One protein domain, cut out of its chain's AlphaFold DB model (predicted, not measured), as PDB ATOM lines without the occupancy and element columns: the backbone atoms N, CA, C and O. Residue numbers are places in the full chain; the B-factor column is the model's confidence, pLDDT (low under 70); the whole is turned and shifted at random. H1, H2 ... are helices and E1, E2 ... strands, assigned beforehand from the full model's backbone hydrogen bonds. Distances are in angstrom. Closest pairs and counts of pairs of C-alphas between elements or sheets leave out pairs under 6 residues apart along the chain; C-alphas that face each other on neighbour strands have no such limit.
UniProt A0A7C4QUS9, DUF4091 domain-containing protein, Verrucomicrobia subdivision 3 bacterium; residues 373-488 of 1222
ATOM      1  N   GLN A 373     140.832 238.739 244.924       83.25
ATOM      2  CA  GLN A 373     140.188 237.993 243.845       83.25
ATOM      3  C   GLN A 373     141.230 237.063 243.217       83.25
ATOM      4  O   GLN A 373     142.171 237.553 242.586       83.25
ATOM      5  N   PRO A 374     141.121 235.737 243.391       75.69
ATOM      6  CA  PRO A 374     142.001 234.808 242.698       75.69
ATOM      7  C   PRO A 374     141.786 234.893 241.173       75.69
ATOM      8  O   PRO A 374     140.660 235.133 240.729       75.69
ATOM      9  N   PRO A 375     142.827 234.676 240.350       72.00
ATOM     10  CA  PRO A 375     142.700 234.749 238.898       72.00
ATOM     11  C   PRO A 375     141.703 233.708 238.371       72.00
ATOM     12  O   PRO A 375     141.749 232.530 238.740       72.00
ATOM     13  N   VAL A 376     140.808 234.148 237.485       67.81
ATOM     14  CA  VAL A 376     139.851 233.283 236.781       67.81
ATOM     15  C   VAL A 376     140.566 232.629 235.597       67.81
ATOM     16  O   VAL A 376     141.216 233.318 234.810       67.81
ATOM     17  N   GLN A 377     140.470 231.304 235.454       58.28
ATOM     18  CA  GLN A 377     141.054 230.623 234.296       58.28
ATOM     19  C   GLN A 377     140.220 230.896 233.028       58.28
ATOM     20  O   GLN A 377     138.993 230.771 233.072       58.28
ATOM     21  N   PRO A 378     140.846 231.223 231.879       54.53
ATOM     22  CA  PRO A 378     140.142 231.294 230.604       54.53
ATOM     23  C   PRO A 378     139.547 229.926 230.266       54.53
ATOM     24  O   PRO A 378     140.244 228.912 230.292       54.53
ATOM     25  N   ARG A 379     138.255 229.873 229.937       54.84
ATOM     26  CA  ARG A 379     137.608 228.606 229.584       54.84
ATOM     27  C   ARG A 379     137.857 228.262 228.115       54.84
ATOM     28  O   ARG A 379     137.609 229.089 227.242       54.84
ATOM     29  N   ALA A 380     138.261 227.019 227.852       45.06
ATOM     30  CA  ALA A 380     138.273 226.446 226.508       45.06
ATOM     31  C   ALA A 380     136.840 226.340 225.948       45.06
ATOM     32  O   ALA A 380     135.909 225.971 226.671       45.06
ATOM     33  N   SER A 381     136.651 226.654 224.665       46.06
ATOM     34  CA  SER A 381     135.379 226.465 223.962       46.06
ATOM     35  C   SER A 381     135.020 224.977 223.934       46.06
ATOM     36  O   SER A 381     135.653 224.179 223.248       46.06
ATOM     37  N   VAL A 382     134.002 224.578 224.697       43.31
ATOM     38  CA  VAL A 382     133.500 223.200 224.656       43.31
ATOM     39  C   VAL A 382     132.529 223.094 223.485       43.31
ATOM     40  O   VAL A 382     131.385 223.539 223.563       43.31
ATOM     41  N   THR A 383     132.990 222.532 222.374       42.72
ATOM     42  CA  THR A 383     132.143 222.190 221.228       42.72
ATOM     43  C   THR A 383     131.197 221.043 221.604       42.72
ATOM     44  O   THR A 383     131.671 219.964 221.946       42.72
ATOM     45  N   GLY A 384     129.875 221.256 221.528       52.56
ATOM     46  CA  GLY A 384     128.868 220.178 221.578       52.56
ATOM     47  C   GLY A 384     127.766 220.281 222.644       52.56
ATOM     48  O   GLY A 384     126.767 219.582 222.519       52.56
ATOM     49  N   ASP A 385     127.882 221.165 223.642       57.25
ATOM     50  CA  ASP A 385     126.864 221.376 224.695       57.25
ATOM     51  C   ASP A 385     126.492 222.871 224.735       57.25
ATOM     52  O   ASP A 385     127.091 223.678 225.451       57.25
ATOM     53  N   VAL A 386     125.582 223.284 223.847       71.06
ATOM     54  CA  VAL A 386     125.336 224.707 223.569       71.06
ATOM     55  C   VAL A 386     124.391 225.292 224.610       71.06
ATOM     56  O   VAL A 386     123.181 225.275 224.438       71.06
ATOM     57  N   TRP A 387     124.946 225.865 225.676       81.50
ATOM     58  CA  TRP A 387     124.229 226.767 226.582       81.50
ATOM     59  C   TRP A 387     124.336 228.182 226.009       81.50
ATOM     60  O   TRP A 387     125.426 228.761 226.043       81.50
ATOM     61  N   PRO A 388     123.282 228.711 225.358       80.06
ATOM     62  CA  PRO A 388     123.410 229.915 224.551       80.06
ATOM     63  C   PRO A 388     123.628 231.165 225.391       80.06
ATOM     64  O   PRO A 388     124.267 232.079 224.889       80.06
ATOM     65  N   TRP A 389     123.145 231.211 226.632       85.94
ATOM     66  CA  TRP A 389     123.239 232.387 227.492       85.94
ATOM     67  C   TRP A 389     124.108 232.107 228.713       85.94
ATOM     68  O   TRP A 389     124.072 231.010 229.273       85.94
ATOM     69  N   ARG A 390     124.864 233.112 229.155       89.31
ATOM     70  CA  ARG A 390     125.641 233.062 230.394       89.31
ATOM     71  C   ARG A 390     125.525 234.380 231.149       89.31
ATOM     72  O   ARG A 390     125.784 235.427 230.569       89.31
ATOM     73  N   VAL A 391     125.188 234.323 232.434       92.06
ATOM     74  CA  VAL A 391     125.279 235.467 233.353       92.06
ATOM     75  C   VAL A 391     126.493 235.274 234.254       92.06
ATOM     76  O   VAL A 391     126.666 234.206 234.844       92.06
ATOM     77  N   VAL A 392     127.339 236.298 234.354       91.19
ATOM     78  CA  VAL A 392     128.481 236.307 235.282       91.19
ATOM     79  C   VAL A 392     128.044 236.921 236.603       91.19
ATOM     80  O   VAL A 392     127.543 238.043 236.623       91.19
ATOM     81  N   VAL A 393     128.237 236.193 237.698       94.06
ATOM     82  CA  VAL A 393     127.853 236.596 239.053       94.06
ATOM     83  C   VAL A 393     129.095 236.709 239.919       94.06
ATOM     84  O   VAL A 393     129.895 235.781 239.953       94.06
ATOM     85  N   ARG A 394     129.235 237.801 240.666       93.50
ATOM     86  CA  ARG A 394     130.274 237.975 241.684       93.50
ATOM     87  C   ARG A 394     129.681 237.817 243.076       93.50
ATOM     88  O   ARG A 394     128.631 238.382 243.357       93.50
ATOM     89  N   VAL A 395     130.368 237.103 243.959       92.56
ATOM     90  CA  VAL A 395     129.994 236.977 245.374       92.56
ATOM     91  C   VAL A 395     131.214 237.294 246.237       92.56
ATOM     92  O   VAL A 395     132.323 236.850 245.939       92.56
ATOM     93  N   LEU A 396     131.012 238.093 247.285       89.50
ATOM     94  CA  LEU A 396     132.078 238.584 248.157       89.50
ATOM     95  C   LEU A 396     131.945 237.988 249.562       89.50
ATOM     96  O   LEU A 396     130.842 237.901 250.098       89.50
ATOM     97  N   ASN A 397     133.081 237.660 250.180       86.38
ATOM     98  CA  ASN A 397     133.189 237.463 251.622       86.38
ATOM     99  C   ASN A 397     133.990 238.610 252.236       86.38
ATOM    100  O   ASN A 397     135.203 238.705 252.065       86.38
ATOM    101  N   THR A 398     133.288 239.459 252.975       83.50
ATOM    102  CA  THR A 398     133.812 240.645 253.661       83.50
ATOM    103  C   THR A 398     134.350 240.353 255.068       83.50
ATOM    104  O   THR A 398     134.844 241.261 255.739       83.50
ATOM    105  N   GLY A 399     134.251 239.102 255.532       76.88
ATOM    106  CA  GLY A 399     134.734 238.651 256.833       76.88
ATOM    107  C   GLY A 399     136.204 238.226 256.825       76.88
ATOM    108  O   GLY A 399     136.741 237.777 255.813       76.88
ATOM    109  N   THR A 400     136.853 238.328 257.985       70.50
ATOM    110  CA  THR A 400     138.252 237.918 258.208       70.50
ATOM    111  C   THR A 400     138.425 236.415 258.458       70.50
ATOM    112  O   THR A 400     139.551 235.930 258.539       70.50
ATOM    113  N   SER A 401     137.329 235.659 258.543       69.38
ATOM    114  CA  SER A 401     137.312 234.195 258.610       69.38
ATOM    115  C   SER A 401     136.744 233.591 257.322       69.38
ATOM    116  O   SER A 401     136.018 234.251 256.573       69.38
ATOM    117  N   ALA A 402     137.084 232.326 257.046       68.12
ATOM    118  CA  ALA A 402     136.372 231.567 256.021       68.12
ATOM    119  C   ALA A 402     134.872 231.627 256.344       68.12
ATOM    120  O   ALA A 402     134.476 231.359 257.484       68.12
ATOM    121  N   GLY A 403     134.067 232.060 255.371       64.62
ATOM    122  CA  GLY A 403     132.630 232.187 255.563       64.62
ATOM    123  C   GLY A 403     132.020 230.818 255.882       64.62
ATOM    124  O   GLY A 403     132.547 229.796 255.428       64.62
ATOM    125  N   PRO A 404     130.925 230.762 256.659       71.25
ATOM    126  CA  PRO A 404     130.147 229.534 256.782       71.25
ATOM    127  C   PRO A 404     129.621 229.140 255.395       71.25
ATOM    128  O   PRO A 404     129.625 229.943 254.454       71.25
ATOM    129  N   ASP A 405     129.070 227.938 255.292       83.81
ATOM    130  CA  ASP A 405     128.216 227.627 254.151       83.81
ATOM    131  C   ASP A 405     127.053 228.635 254.144       83.81
ATOM    132  O   ASP A 405     126.296 228.731 255.111       83.81
ATOM    133  N   SER A 406     126.972 229.439 253.082       90.38
ATOM    134  CA  SER A 406     125.994 230.527 252.921       90.38
ATOM    135  C   SER A 406     125.266 230.387 251.592       90.38
ATOM    136  O   SER A 406     125.722 229.682 250.693       90.38
ATOM    137  N   LEU A 407     124.148 231.088 251.428       93.75
ATOM    138  CA  LEU A 407     123.492 231.224 250.131       93.75
ATOM    139  C   LEU A 407     123.938 232.506 249.437       93.75
ATOM    140  O   LEU A 407     123.795 233.596 249.987       93.75
ATOM    141  N   ALA A 408     124.401 232.392 248.197       94.75
ATOM    142  CA  ALA A 408     124.419 233.532 247.299       94.75
ATOM    143  C   ALA A 408     122.978 233.860 246.904       94.75
ATOM    144  O   ALA A 408     122.247 232.988 246.432       94.75
ATOM    145  N   MET A 409     122.587 235.115 247.094       94.56
ATOM    146  CA  MET A 409     121.295 235.645 246.679       94.56
ATOM    147  C   MET A 409     121.508 236.623 245.525       94.56
ATOM    148  O   MET A 409     122.171 237.641 245.702       94.56
ATOM    149  N   VAL A 410     120.980 236.299 244.343       94.88
ATOM    150  CA  VAL A 410     121.275 237.014 243.091       94.88
ATOM    151  C   VAL A 410     119.991 237.503 242.435       94.88
ATOM    152  O   VAL A 410     119.198 236.686 241.969       94.88
ATOM    153  N   ASP A 411     119.793 238.821 242.355       90.62
ATOM    154  CA  ASP A 411     118.682 239.405 241.589       90.62
ATOM    155  C   ASP A 411     118.981 239.322 240.082       90.62
ATOM    156  O   ASP A 411     119.954 239.893 239.583       90.62
ATOM    157  N   LEU A 412     118.136 238.598 239.346       91.44
ATOM    158  CA  LEU A 412     118.239 238.408 237.899       91.44
ATOM    159  C   LEU A 412     117.154 239.165 237.123       91.44
ATOM    160  O   LEU A 412     116.948 238.900 235.938       91.44
ATOM    161  N   ARG A 413     116.473 240.139 237.743       88.19
ATOM    162  CA  ARG A 413     115.429 240.952 237.100       88.19
ATOM    163  C   ARG A 413     115.913 241.643 235.833       88.19
ATOM    164  O   ARG A 413     115.219 241.564 234.823       88.19
ATOM    165  N   ARG A 414     117.092 242.272 235.869       90.06
ATOM    166  CA  ARG A 414     117.723 242.889 234.689       90.06
ATOM    167  C   ARG A 414     117.773 241.906 233.519       90.06
ATOM    168  O   ARG A 414     117.305 242.207 232.426       90.06
ATOM    169  N   PHE A 415     118.276 240.702 233.770       89.12
ATOM    170  CA  PHE A 415     118.445 239.685 232.736       89.12
ATOM    171  C   PHE A 415     117.120 239.062 232.299       89.12
ATOM    172  O   PHE A 415     116.965 238.749 231.125       89.12
ATOM    173  N   ALA A 416     116.134 238.951 233.195       86.50
ATOM    174  CA  ALA A 416     114.769 238.572 232.833       86.50
ATOM    175  C   ALA A 416     114.175 239.525 231.782       86.50
ATOM    176  O   ALA A 416     113.518 239.095 230.835       86.50
ATOM    177  N   ILE A 417     114.439 240.822 231.950       87.69
ATOM    178  CA  ILE A 417     113.984 241.880 231.051       87.69
ATOM    179  C   ILE A 417     114.743 241.822 229.719       87.69
ATOM    180  O   ILE A 417     114.106 241.765 228.672       87.69
ATOM    181  N   GLN A 418     116.078 241.748 229.744       87.50
ATOM    182  CA  GLN A 418     116.902 241.655 228.525       87.50
ATOM    183  C   GLN A 418     116.584 240.396 227.697       87.50
ATOM    184  O   GLN A 418     116.505 240.450 226.471       87.50
ATOM    185  N   LEU A 419     116.338 239.260 228.360       83.12
ATOM    186  CA  LEU A 419     115.959 238.004 227.705       83.12
ATOM    187  C   LEU A 419     114.480 237.957 227.291       83.12
ATOM    188  O   LEU A 419     114.095 237.042 226.561       83.12
ATOM    189  N   ARG A 420     113.649 238.901 227.758       82.06
ATOM    190  CA  ARG A 420     112.180 238.907 227.610       82.06
ATOM    191  C   ARG A 420     111.523 237.586 228.036       82.06
ATOM    192  O   ARG A 420     110.519 237.158 227.471       82.06
ATOM    193  N   GLN A 421     112.114 236.909 229.019       80.56
ATOM    194  CA  GLN A 421     111.690 235.595 229.502       80.56
ATOM    195  C   GLN A 421     111.946 235.492 231.001       80.56
ATOM    196  O   GLN A 421     112.909 236.056 231.512       80.56
ATOM    197  N   ASN A 422     111.110 234.730 231.710       82.44
ATOM    198  CA  ASN A 422     111.373 234.416 233.111       82.44
ATOM    199  C   ASN A 422     112.602 233.485 233.204       82.44
ATOM    200  O   ASN A 422     112.504 232.345 232.737       82.44
ATOM    201  N   PRO A 423     113.724 233.902 233.826       82.31
ATOM    202  CA  PRO A 423     114.924 233.077 233.931       82.31
ATOM    203  C   PRO A 423     114.676 231.744 234.642       82.31
ATOM    204  O   PRO A 423     115.278 230.743 234.268       82.31
ATOM    205  N   ALA A 424     113.725 231.697 235.584       83.25
ATOM    206  CA  ALA A 424     113.345 230.472 236.290       83.25
ATOM    207  C   ALA A 424     112.709 229.405 235.379       83.25
ATOM    208  O   ALA A 424     112.648 228.233 235.740       83.25
ATOM    209  N   SER A 425     112.232 229.798 234.192       83.69
ATOM    210  CA  SER A 425     111.684 228.867 233.198       83.69
ATOM    211  C   SER A 425     112.746 228.256 232.276       83.69
ATOM    212  O   SER A 425     112.453 227.293 231.562       83.69
ATOM    213  N   LEU A 426     113.967 228.798 232.292       86.19
ATOM    214  CA  LEU A 426     115.089 228.332 231.485       86.19
ATOM    215  C   LEU A 426     115.782 227.161 232.184       86.19
ATOM    216  O   LEU A 426     115.787 227.053 233.412       86.19
ATOM    217  N   GLY A 427     116.407 226.291 231.398       88.88
ATOM    218  CA  GLY A 427     117.372 225.333 231.909       88.88
ATOM    219  C   GLY A 427     118.522 226.120 232.515       88.88
ATOM    220  O   GLY A 427     118.950 227.109 231.917       88.88
ATOM    221  N   LEU A 428     119.007 225.697 233.682       91.19
ATOM    222  CA  LEU A 428     120.044 226.392 234.440       91.19
ATOM    223  C   LEU A 428     121.173 225.429 234.832       91.19
ATOM    224  O   LEU A 428     120.922 224.327 235.319       91.19
ATOM    225  N   ARG A 429     122.421 225.877 234.675       90.88
ATOM    226  CA  ARG A 429     123.602 225.291 235.323       90.88
ATOM    227  C   ARG A 429     124.415 226.384 235.999       90.88
ATOM    228  O   ARG A 429     124.604 227.459 235.438       90.88
ATOM    229  N   ILE A 430     124.931 226.084 237.184       93.56
ATOM    230  CA  ILE A 430     125.740 227.012 237.975       93.56
ATOM    231  C   ILE A 430     127.138 226.417 238.124       93.56
ATOM    232  O   ILE A 430     127.285 225.249 238.493       93.56
ATOM    233  N   ARG A 431     128.174 227.204 237.823       91.81
ATOM    234  CA  ARG A 431     129.576 226.779 237.951       91.81
ATOM    235  C   ARG A 431     130.419 227.853 238.610       91.81
ATOM    236  O   ARG A 431     130.269 229.022 238.275       91.81
ATOM    237  N   ASN A 432     131.352 227.467 239.476       91.25
ATOM    238  CA  ASN A 432     132.398 228.389 239.916       91.25
ATOM    239  C   ASN A 432     133.304 228.722 238.714       91.25
ATOM    240  O   ASN A 432     133.772 227.822 238.011       91.25
ATOM    241  N   ALA A 433     133.521 230.011 238.452       87.56
ATOM    242  CA  ALA A 433     134.231 230.489 237.267       87.56
ATOM    243  C   ALA A 433     135.713 230.091 237.268       87.56
ATOM    244  O   ALA A 433     136.282 229.849 236.207       87.56
ATOM    245  N   ARG A 434     136.326 229.987 238.451       85.50
ATOM    246  CA  ARG A 434     137.739 229.645 238.629       85.50
ATOM    247  C   ARG A 434     137.999 228.145 238.547       85.50
ATOM    248  O   ARG A 434     138.955 227.738 237.898       85.50
ATOM    249  N   THR A 435     137.195 227.328 239.225       85.88
ATOM    250  CA  THR A 435     137.428 225.875 239.333       85.88
ATOM    251  C   THR A 435     136.655 225.058 238.298       85.88
ATOM    252  O   THR A 435     136.958 223.886 238.101       85.88
ATOM    253  N   GLY A 436     135.624 225.634 237.672       85.25
ATOM    254  CA  GLY A 436     134.695 224.919 236.791       85.25
ATOM    255  C   GLY A 436     133.741 223.960 237.519       85.25
ATOM    256  O   GLY A 436     132.880 223.351 236.870       85.25
ATOM    257  N   ALA A 437     133.869 223.838 238.846       88.12
ATOM    258  CA  ALA A 437     133.057 222.956 239.672       88.12
ATOM    259  C   ALA A 437     131.575 223.331 239.566       88.12
ATOM    260  O   ALA A 437     131.218 224.510 239.629       88.12
ATOM    261  N   ALA A 438     130.723 222.321 239.387       89.94
ATOM    262  CA  ALA A 438     129.279 222.505 239.374       89.94
ATOM    263  C   ALA A 438     128.771 222.802 240.791       89.94
ATOM    264  O   ALA A 438     129.218 222.178 241.752       89.94
ATOM    265  N   VAL A 439     127.824 223.729 240.900       91.50
ATOM    266  CA  VAL A 439     127.087 223.992 242.137       91.50
ATOM    267  C   VAL A 439     125.753 223.255 242.056       91.50
ATOM    268  O   VAL A 439     125.001 223.428 241.097       91.50
ATOM    269  N   THR A 440     125.483 222.407 243.046       88.81
ATOM    270  CA  THR A 440     124.261 221.599 243.148       88.81
ATOM    271  C   THR A 440     123.341 222.146 244.228       88.81
ATOM    272  O   THR A 440     123.821 222.599 245.266       88.81
ATOM    273  N   GLY A 441     122.031 222.039 244.009       87.94
ATOM    274  CA  GLY A 441     121.021 222.622 244.888       87.94
ATOM    275  C   GLY A 441     120.876 224.119 244.639       87.94
ATOM    276  O   GLY A 441     121.819 224.890 244.791       87.94
ATOM    277  N   HIS A 442     119.694 224.536 244.209       93.12
ATOM    278  CA  HIS A 442     119.376 225.940 243.996       93.12
ATOM    279  C   HIS A 442     117.870 226.141 244.115       93.12
ATOM    280  O   HIS A 442     117.090 225.196 244.010       93.12
ATOM    281  N   ALA A 443     117.461 227.381 244.338       91.44
ATOM    282  CA  ALA A 443     116.056 227.724 244.444       91.44
ATOM    283  C   ALA A 443     115.780 229.094 243.842       91.44
ATOM    284  O   ALA A 443     116.637 229.977 243.839       91.44
ATOM    285  N   TRP A 444     114.556 229.266 243.362       89.00
ATOM    286  CA  TRP A 444     114.060 230.542 242.876       89.00
ATOM    287  C   TRP A 444     113.118 231.157 243.902       89.00
ATOM    288  O   TRP A 444     112.182 230.508 244.369       89.00
ATOM    289  N   LEU A 445     113.351 232.428 244.211       87.94
ATOM    290  CA  LEU A 445     112.439 233.286 244.951       87.94
ATOM    291  C   LEU A 445     112.062 234.454 244.034       87.94
ATOM    292  O   LEU A 445     112.768 235.460 243.967       87.94
ATOM    293  N   ASP A 446     110.974 234.290 243.280       83.44
ATOM    294  CA  ASP A 446     110.602 235.183 242.171       83.44
ATOM    295  C   ASP A 446     111.757 235.349 241.155       83.44
ATOM    296  O   ASP A 446     112.182 234.364 240.549       83.44
ATOM    297  N   LYS A 447     112.293 236.565 240.973       86.12
ATOM    298  CA  LYS A 447     113.411 236.865 240.057       86.12
ATOM    299  C   LYS A 447     114.789 236.714 240.712       86.12
ATOM    300  O   LYS A 447     115.796 237.045 240.088       86.12
ATOM    301  N   THR A 448     114.838 236.211 241.943       91.62
ATOM    302  CA  THR A 448     116.069 236.027 242.712       91.62
ATOM    303  C   THR A 448     116.471 234.557 242.734       91.62
ATOM    304  O   THR A 448     115.691 233.699 243.150       91.62
ATOM    305  N   LEU A 449     117.700 234.265 242.313       95.31
ATOM    306  CA  LEU A 449     118.291 232.933 242.381       95.31
ATOM    307  C   LEU A 449     119.064 232.761 243.692       95.31
ATOM    308  O   LEU A 449     119.824 233.643 244.096       95.31
ATOM    309  N   LEU A 450     118.891 231.602 244.324       95.62
ATOM    310  CA  LEU A 450     119.592 231.172 245.529       95.62
ATOM    311  C   LEU A 450     120.452 229.948 245.210       95.62
ATOM    312  O   LEU A 450     119.931 228.971 244.674       95.62
ATOM    313  N   PHE A 451     121.735 229.968 245.566       95.38
ATOM    314  CA  PHE A 451     122.607 228.791 245.465       95.38
ATOM    315  C   PHE A 451     123.690 228.792 246.554       95.38
ATOM    316  O   PHE A 451     124.093 229.864 247.010       95.38
ATOM    317  N   PRO A 452     124.165 227.617 247.001       94.56
ATOM    318  CA  PRO A 452     125.134 227.522 248.080       94.56
ATOM    319  C   PRO A 452     126.520 227.987 247.631       94.56
ATOM    320  O   PRO A 452     126.979 227.689 246.526       94.56
ATOM    321  N   VAL A 453     127.206 228.692 248.525       92.31
ATOM    322  CA  VAL A 453     128.581 229.160 248.357       92.31
ATOM    323  C   VAL A 453     129.379 228.946 249.638       92.31
ATOM    324  O   VAL A 453     128.861 229.060 250.750       92.31
ATOM    325  N   ARG A 454     130.676 228.684 249.473       88.44
ATOM    326  CA  ARG A 454     131.675 228.737 250.543       88.44
ATOM    327  C   ARG A 454     132.836 229.587 250.055       88.44
ATOM    328  O   ARG A 454     133.475 229.251 249.060       88.44
ATOM    329  N   LEU A 455     133.089 230.691 250.748       86.50
ATOM    330  CA  LEU A 455     134.035 231.713 250.313       86.50
ATOM    331  C   LEU A 455     135.211 231.822 251.300       86.50
ATOM    332  O   LEU A 455     134.980 231.896 252.513       86.50
ATOM    333  N   PRO A 456     136.469 231.867 250.821       85.62
ATOM    334  CA  PRO A 456     137.630 232.186 251.657       85.62
ATOM    335  C   PRO A 456     137.480 233.540 252.385       85.62
ATOM    336  O   PRO A 456     136.684 234.373 251.944       85.62
ATOM    337  N   PRO A 457     138.214 233.794 253.484       84.25
ATOM    338  CA  PRO A 457     138.215 235.107 254.139       84.25
ATOM    339  C   PRO A 457     138.655 236.208 253.175       84.25
ATOM    340  O   PRO A 457     139.551 235.978 252.363       84.25
ATOM    341  N   LEU A 458     138.058 237.397 253.299       85.50
ATOM    342  CA  LEU A 458     138.402 238.596 252.527       85.50
ATOM    343  C   LEU A 458     138.613 238.295 251.036       85.50
ATOM    344  O   LEU A 458     139.667 238.594 250.464       85.50
ATOM    345  N   SER A 459     137.620 237.657 250.416       88.56
ATOM    346  CA  SER A 459     137.742 237.153 249.050       88.56
ATOM    347  C   SER A 459     136.563 237.499 248.154       88.56
ATOM    348  O   SER A 459     135.459 237.804 248.611       88.56
ATOM    349  N   VAL A 460     136.824 237.438 246.853       91.00
ATOM    350  CA  VAL A 460     135.851 237.607 245.779       91.00
ATOM    351  C   VAL A 460     135.903 236.371 244.889       91.00
ATOM    352  O   VAL A 460     136.969 236.010 244.390       91.00
ATOM    353  N   GLU A 461     134.756 235.738 244.663       91.00
ATOM    354  CA  GLU A 461     134.610 234.608 243.741       91.00
ATOM    355  C   GLU A 461     133.572 234.939 242.666       91.00
ATOM    356  O   GLU A 461     132.591 235.644 242.915       91.00
ATOM    357  N   GLU A 462     133.779 234.404 241.465       92.62
ATOM    358  CA  GLU A 462     132.839 234.534 240.354       92.62
ATOM    359  C   GLU A 462     132.184 233.188 240.029       92.62
ATOM    360  O   GLU A 462     132.790 232.121 240.150       92.62
ATOM    361  N   TYR A 463     130.933 233.248 239.588       93.25
ATOM    362  CA  TYR A 463     130.117 232.115 239.186       93.25
ATOM    363  C   TYR A 463     129.494 232.392 237.818       93.25
ATOM    364  O   TYR A 463     129.119 233.518 237.492       93.25
ATOM    365  N   HIS A 464     129.367 231.349 237.011       92.94
ATOM    366  CA  HIS A 464     128.687 231.385 235.726       92.94
ATOM    367  C   HIS A 464     127.322 230.715 235.856       92.94
ATOM    368  O   HIS A 464     127.251 229.531 236.192       92.94
ATOM    369  N   LEU A 465     126.260 231.464 235.557       93.56
ATOM    370  CA  LEU A 465     124.912 230.935 235.368       93.56
ATOM    371  C   LEU A 465     124.710 230.689 233.876       93.56
ATOM    372  O   LEU A 465     124.525 231.627 233.104       93.56
ATOM    373  N   GLU A 466     124.798 229.438 233.451       91.06
ATOM    374  CA  GLU A 466     124.550 229.032 232.071       91.06
ATOM    375  C   GLU A 466     123.041 228.802 231.911       91.06
ATOM    376  O   GLU A 466     122.464 228.015 232.662       91.06
ATOM    377  N   LEU A 467     122.401 229.470 230.943       89.00
ATOM    378  CA  LEU A 467     120.956 229.386 230.707       89.00
ATOM    379  C   LEU A 467     120.643 228.850 229.305       89.00
ATOM    380  O   LEU A 467     121.270 229.247 228.316       89.00
ATOM    381  N   HIS A 468     119.630 227.988 229.206       87.94
ATOM    382  CA  HIS A 468     119.196 227.386 227.947       87.94
ATOM    383  C   HIS A 468     117.678 227.542 227.726       87.94
ATOM    384  O   HIS A 468     116.898 226.964 228.474       87.94
ATOM    385  N   PRO A 469     117.216 228.244 226.669       81.50
ATOM    386  CA  PRO A 469     115.793 228.515 226.438       81.50
ATOM    387  C   PRO A 469     115.000 227.303 225.938       81.50
ATOM    388  O   PRO A 469     113.824 227.155 226.252       81.50
ATOM    389  N   GLY A 470     115.636 226.404 225.178       79.56
ATOM    390  CA  GLY A 470     115.003 225.168 224.695       79.56
ATOM    391  C   GLY A 470     114.944 224.027 225.720       79.56
ATOM    392  O   GLY A 470     114.303 223.015 225.462       79.56
ATOM    393  N   GLN A 471     115.604 224.172 226.872       84.06
ATOM    394  CA  GLN A 471     115.544 223.205 227.966       84.06
ATOM    395  C   GLN A 471     114.720 223.889 229.042       84.06
ATOM    396  O   GLN A 471     115.094 224.968 229.473       84.06
ATOM    397  N   LYS A 472     113.579 223.331 229.432       82.25
ATOM    398  CA  LYS A 472     112.787 223.898 230.528       82.25
ATOM    399  C   LYS A 472     113.093 223.133 231.799       82.25
ATOM    400  O   LYS A 472     113.079 221.902 231.792       82.25
ATOM    401  N   THR A 473     113.322 223.854 232.888       81.69
ATOM    402  CA  THR A 473     113.387 223.235 234.212       81.69
ATOM    403  C   THR A 473     111.980 222.760 234.573       81.69
ATOM    404  O   THR A 473     111.045 223.556 234.641       81.69
ATOM    405  N   SER A 474     111.793 221.445 234.721       83.62
ATOM    406  CA  SER A 474     110.496 220.888 235.119       83.62
ATOM    407  C   SER A 474     110.216 221.188 236.590       83.62
ATOM    408  O   SER A 474     111.144 221.303 237.389       83.62
ATOM    409  N   GLU A 475     108.941 221.255 236.978       83.12
ATOM    410  CA  GLU A 475     108.561 221.471 238.381       83.12
ATOM    411  C   GLU A 475     109.167 220.398 239.304       83.12
ATOM    412  O   GLU A 475     109.651 220.707 240.388       83.12
ATOM    413  N   ALA A 476     109.225 219.143 238.846       84.44
ATOM    414  CA  ALA A 476     109.859 218.052 239.584       84.44
ATOM    415  C   ALA A 476     111.372 218.257 239.764       84.44
ATOM    416  O   ALA A 476     111.911 217.910 240.811       84.44
ATOM    417  N   GLN A 477     112.063 218.809 238.762       84.12
ATOM    418  CA  GLN A 477     113.484 219.129 238.882       84.12
ATOM    419  C   GLN A 477     113.706 220.302 239.840       84.12
ATOM    420  O   GLN A 477     114.513 220.173 240.752       84.12
ATOM    421  N   ALA A 478     112.925 221.378 239.713       83.94
ATOM    422  CA  ALA A 478     112.998 222.524 240.619       83.94
ATOM    423  C   ALA A 478     112.739 222.129 242.086       83.94
ATOM    424  O   ALA A 478     113.408 222.627 242.988       83.94
ATOM    425  N   LYS A 479     111.804 221.198 242.330       85.69
ATOM    426  CA  LYS A 479     111.562 220.635 243.668       85.69
ATOM    427  C   LYS A 479     112.762 219.846 244.186       85.69
ATOM    428  O   LYS A 479     113.171 220.098 245.309       85.69
ATOM    429  N   ARG A 480     113.374 218.980 243.369       87.00
ATOM    430  CA  ARG A 480     114.602 218.249 243.747       87.00
ATOM    431  C   ARG A 480     115.778 219.178 244.043       87.00
ATOM    432  O   ARG A 480     116.545 218.927 244.971       87.00
ATOM    433  N   ASP A 481     115.930 220.241 243.259       89.06
ATOM    434  CA  ASP A 481     116.983 221.234 243.471       89.06
ATOM    435  C   ASP A 481     116.765 222.007 244.781       89.06
ATOM    436  O   ASP A 481     117.730 222.234 245.517       89.06
ATOM    437  N   LEU A 482     115.510 222.331 245.124       88.62
ATOM    438  CA  LEU A 482     115.178 222.898 246.431       88.62
ATOM    439  C   LEU A 482     115.368 221.881 247.565       88.62
ATOM    440  O   LEU A 482     115.931 222.244 248.587       88.62
ATOM    441  N   GLU A 483     114.945 220.624 247.413       88.50
ATOM    442  CA  GLU A 483     115.157 219.561 248.412       88.50
ATOM    443  C   GLU A 483     116.653 219.400 248.722       88.50
ATOM    444  O   GLU A 483     117.052 219.450 249.883       88.50
ATOM    445  N   THR A 484     117.495 219.363 247.682       91.38
ATOM    446  CA  THR A 484     118.962 219.345 247.818       91.38
ATOM    447  C   THR A 484     119.470 220.557 248.607       91.38
ATOM    448  O   THR A 484     120.376 220.435 249.430       91.38
ATOM    449  N   LEU A 485     118.887 221.739 248.380       91.56
ATOM    450  CA  LEU A 485     119.232 222.957 249.113       91.56
ATOM    451  C   LEU A 485     118.806 222.884 250.587       91.56
ATOM    452  O   LEU A 485     119.580 223.260 251.467       91.56
ATOM    453  N   LEU A 486     117.592 222.396 250.858       92.00
ATOM    454  CA  LEU A 486     117.012 222.283 252.198       92.00
ATOM    455  C   LEU A 486     117.742 221.261 253.075       92.00
ATOM    456  O   LEU A 486     117.780 221.451 254.288       92.00
ATOM    457  N   GLU A 487     118.296 220.206 252.472       89.06
ATOM    458  CA  GLU A 487     119.079 219.158 253.142       89.06
ATOM    459  C   GLU A 487     120.564 219.519 253.306       89.06
ATOM    460  O   GLU A 487     121.285 218.868 254.065       89.06
ATOM    461  N   SER A 488     121.038 220.555 252.609       90.56
ATOM    462  CA  SER A 488     122.428 221.004 252.697       90.56
ATOM    463  C   SER A 488     122.756 221.658 254.047       90.56
ATOM    464  O   SER A 488     121.880 222.149 254.760       90.56
TER     465      SER A 488
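This is residues 373 to 488 of the 1222 residues of the protein "DUF4091 domain-containing protein" of Verrucomicrobia subdivision 3 bacterium (UniProt A0A7C4QUS9). Two small three-stranded sheets stand partly face to face with their strands crossed: a longer one, E1, E6 and E3, and a shorter one, E2, E5 and E4. Helix H2 packs on the shorter sheet beside E4, the short helix H1 follows E2, and residues 380 to 385 stick out as part of a long opening stretch. The printed part has 116 residues, in the order E1, E2, H1, E3, E4, E5, E6, H2; both sheets are antiparallel and the class is mixed, helices and strands. The whole is compact, with a radius of gyration of the C-alphas of 14.4 A and spans of 42 by 34 by 24 A.

Begin at E6, residues 459 to 468, the inner strand of its sheet. Its antiparallel neighbour E1, residues 389 to 397, has N 393 and O 463 within hydrogen-bond range at 2.8 A. Its other antiparallel neighbour is E3, residues 427 to 432, where N 466 and O 429 are 2.8 A apart. In the other sheet, look for E5, residues 448 to 453, between E2, residues 406 to 411, and E4, residues 443 to 445. N 408 and O 451 are 2.8 A apart across the antiparallel pair E2 and E5; N 445 and O 448 are 2.9 A apart across the hairpin E4 and E5. Between the sheets, the closest C-alphas of E1 and E2 are those of Val 395 and Ala 408, 6.8 A apart. H2, residues 475 to 487, is on the sheet E2 E5 E4 at a height over the sheet of 5.6 A; the closest C-alphas of E4 and H2 are those of Ala 443 and Leu 482, 5.3 A apart. H1, residues 413 to 418, is not on either sheet, and is apart from H2. In both helices each O i to N i+4 pair is within hydrogen-bond range.

Find C-alpha 389 at (123.239, 232.387, 227.492); from there E1 runs 26.6 A to C-alpha 397. E2 spans 16.1 A, and one residue later H1 begins. E3 spans 17.3 A, the three-residue E4 follows, and E5 spans 15.3 A. E6, the longest strand, starts at C-alpha 459 at (137.742, 237.153, 249.050) and runs 29.7 A. H2 covers 18.3 A and ends at C-alpha 487 at (119.079, 219.158, 253.142).

The C-alphas farthest apart, those of Thr 400 and Gly 470, are 42.7 A apart. The printed part has no cut and no long link. Look for pLDDT under 70 at residues 376 to 385 and 401 to 403; the mean of the printed part is 83.9.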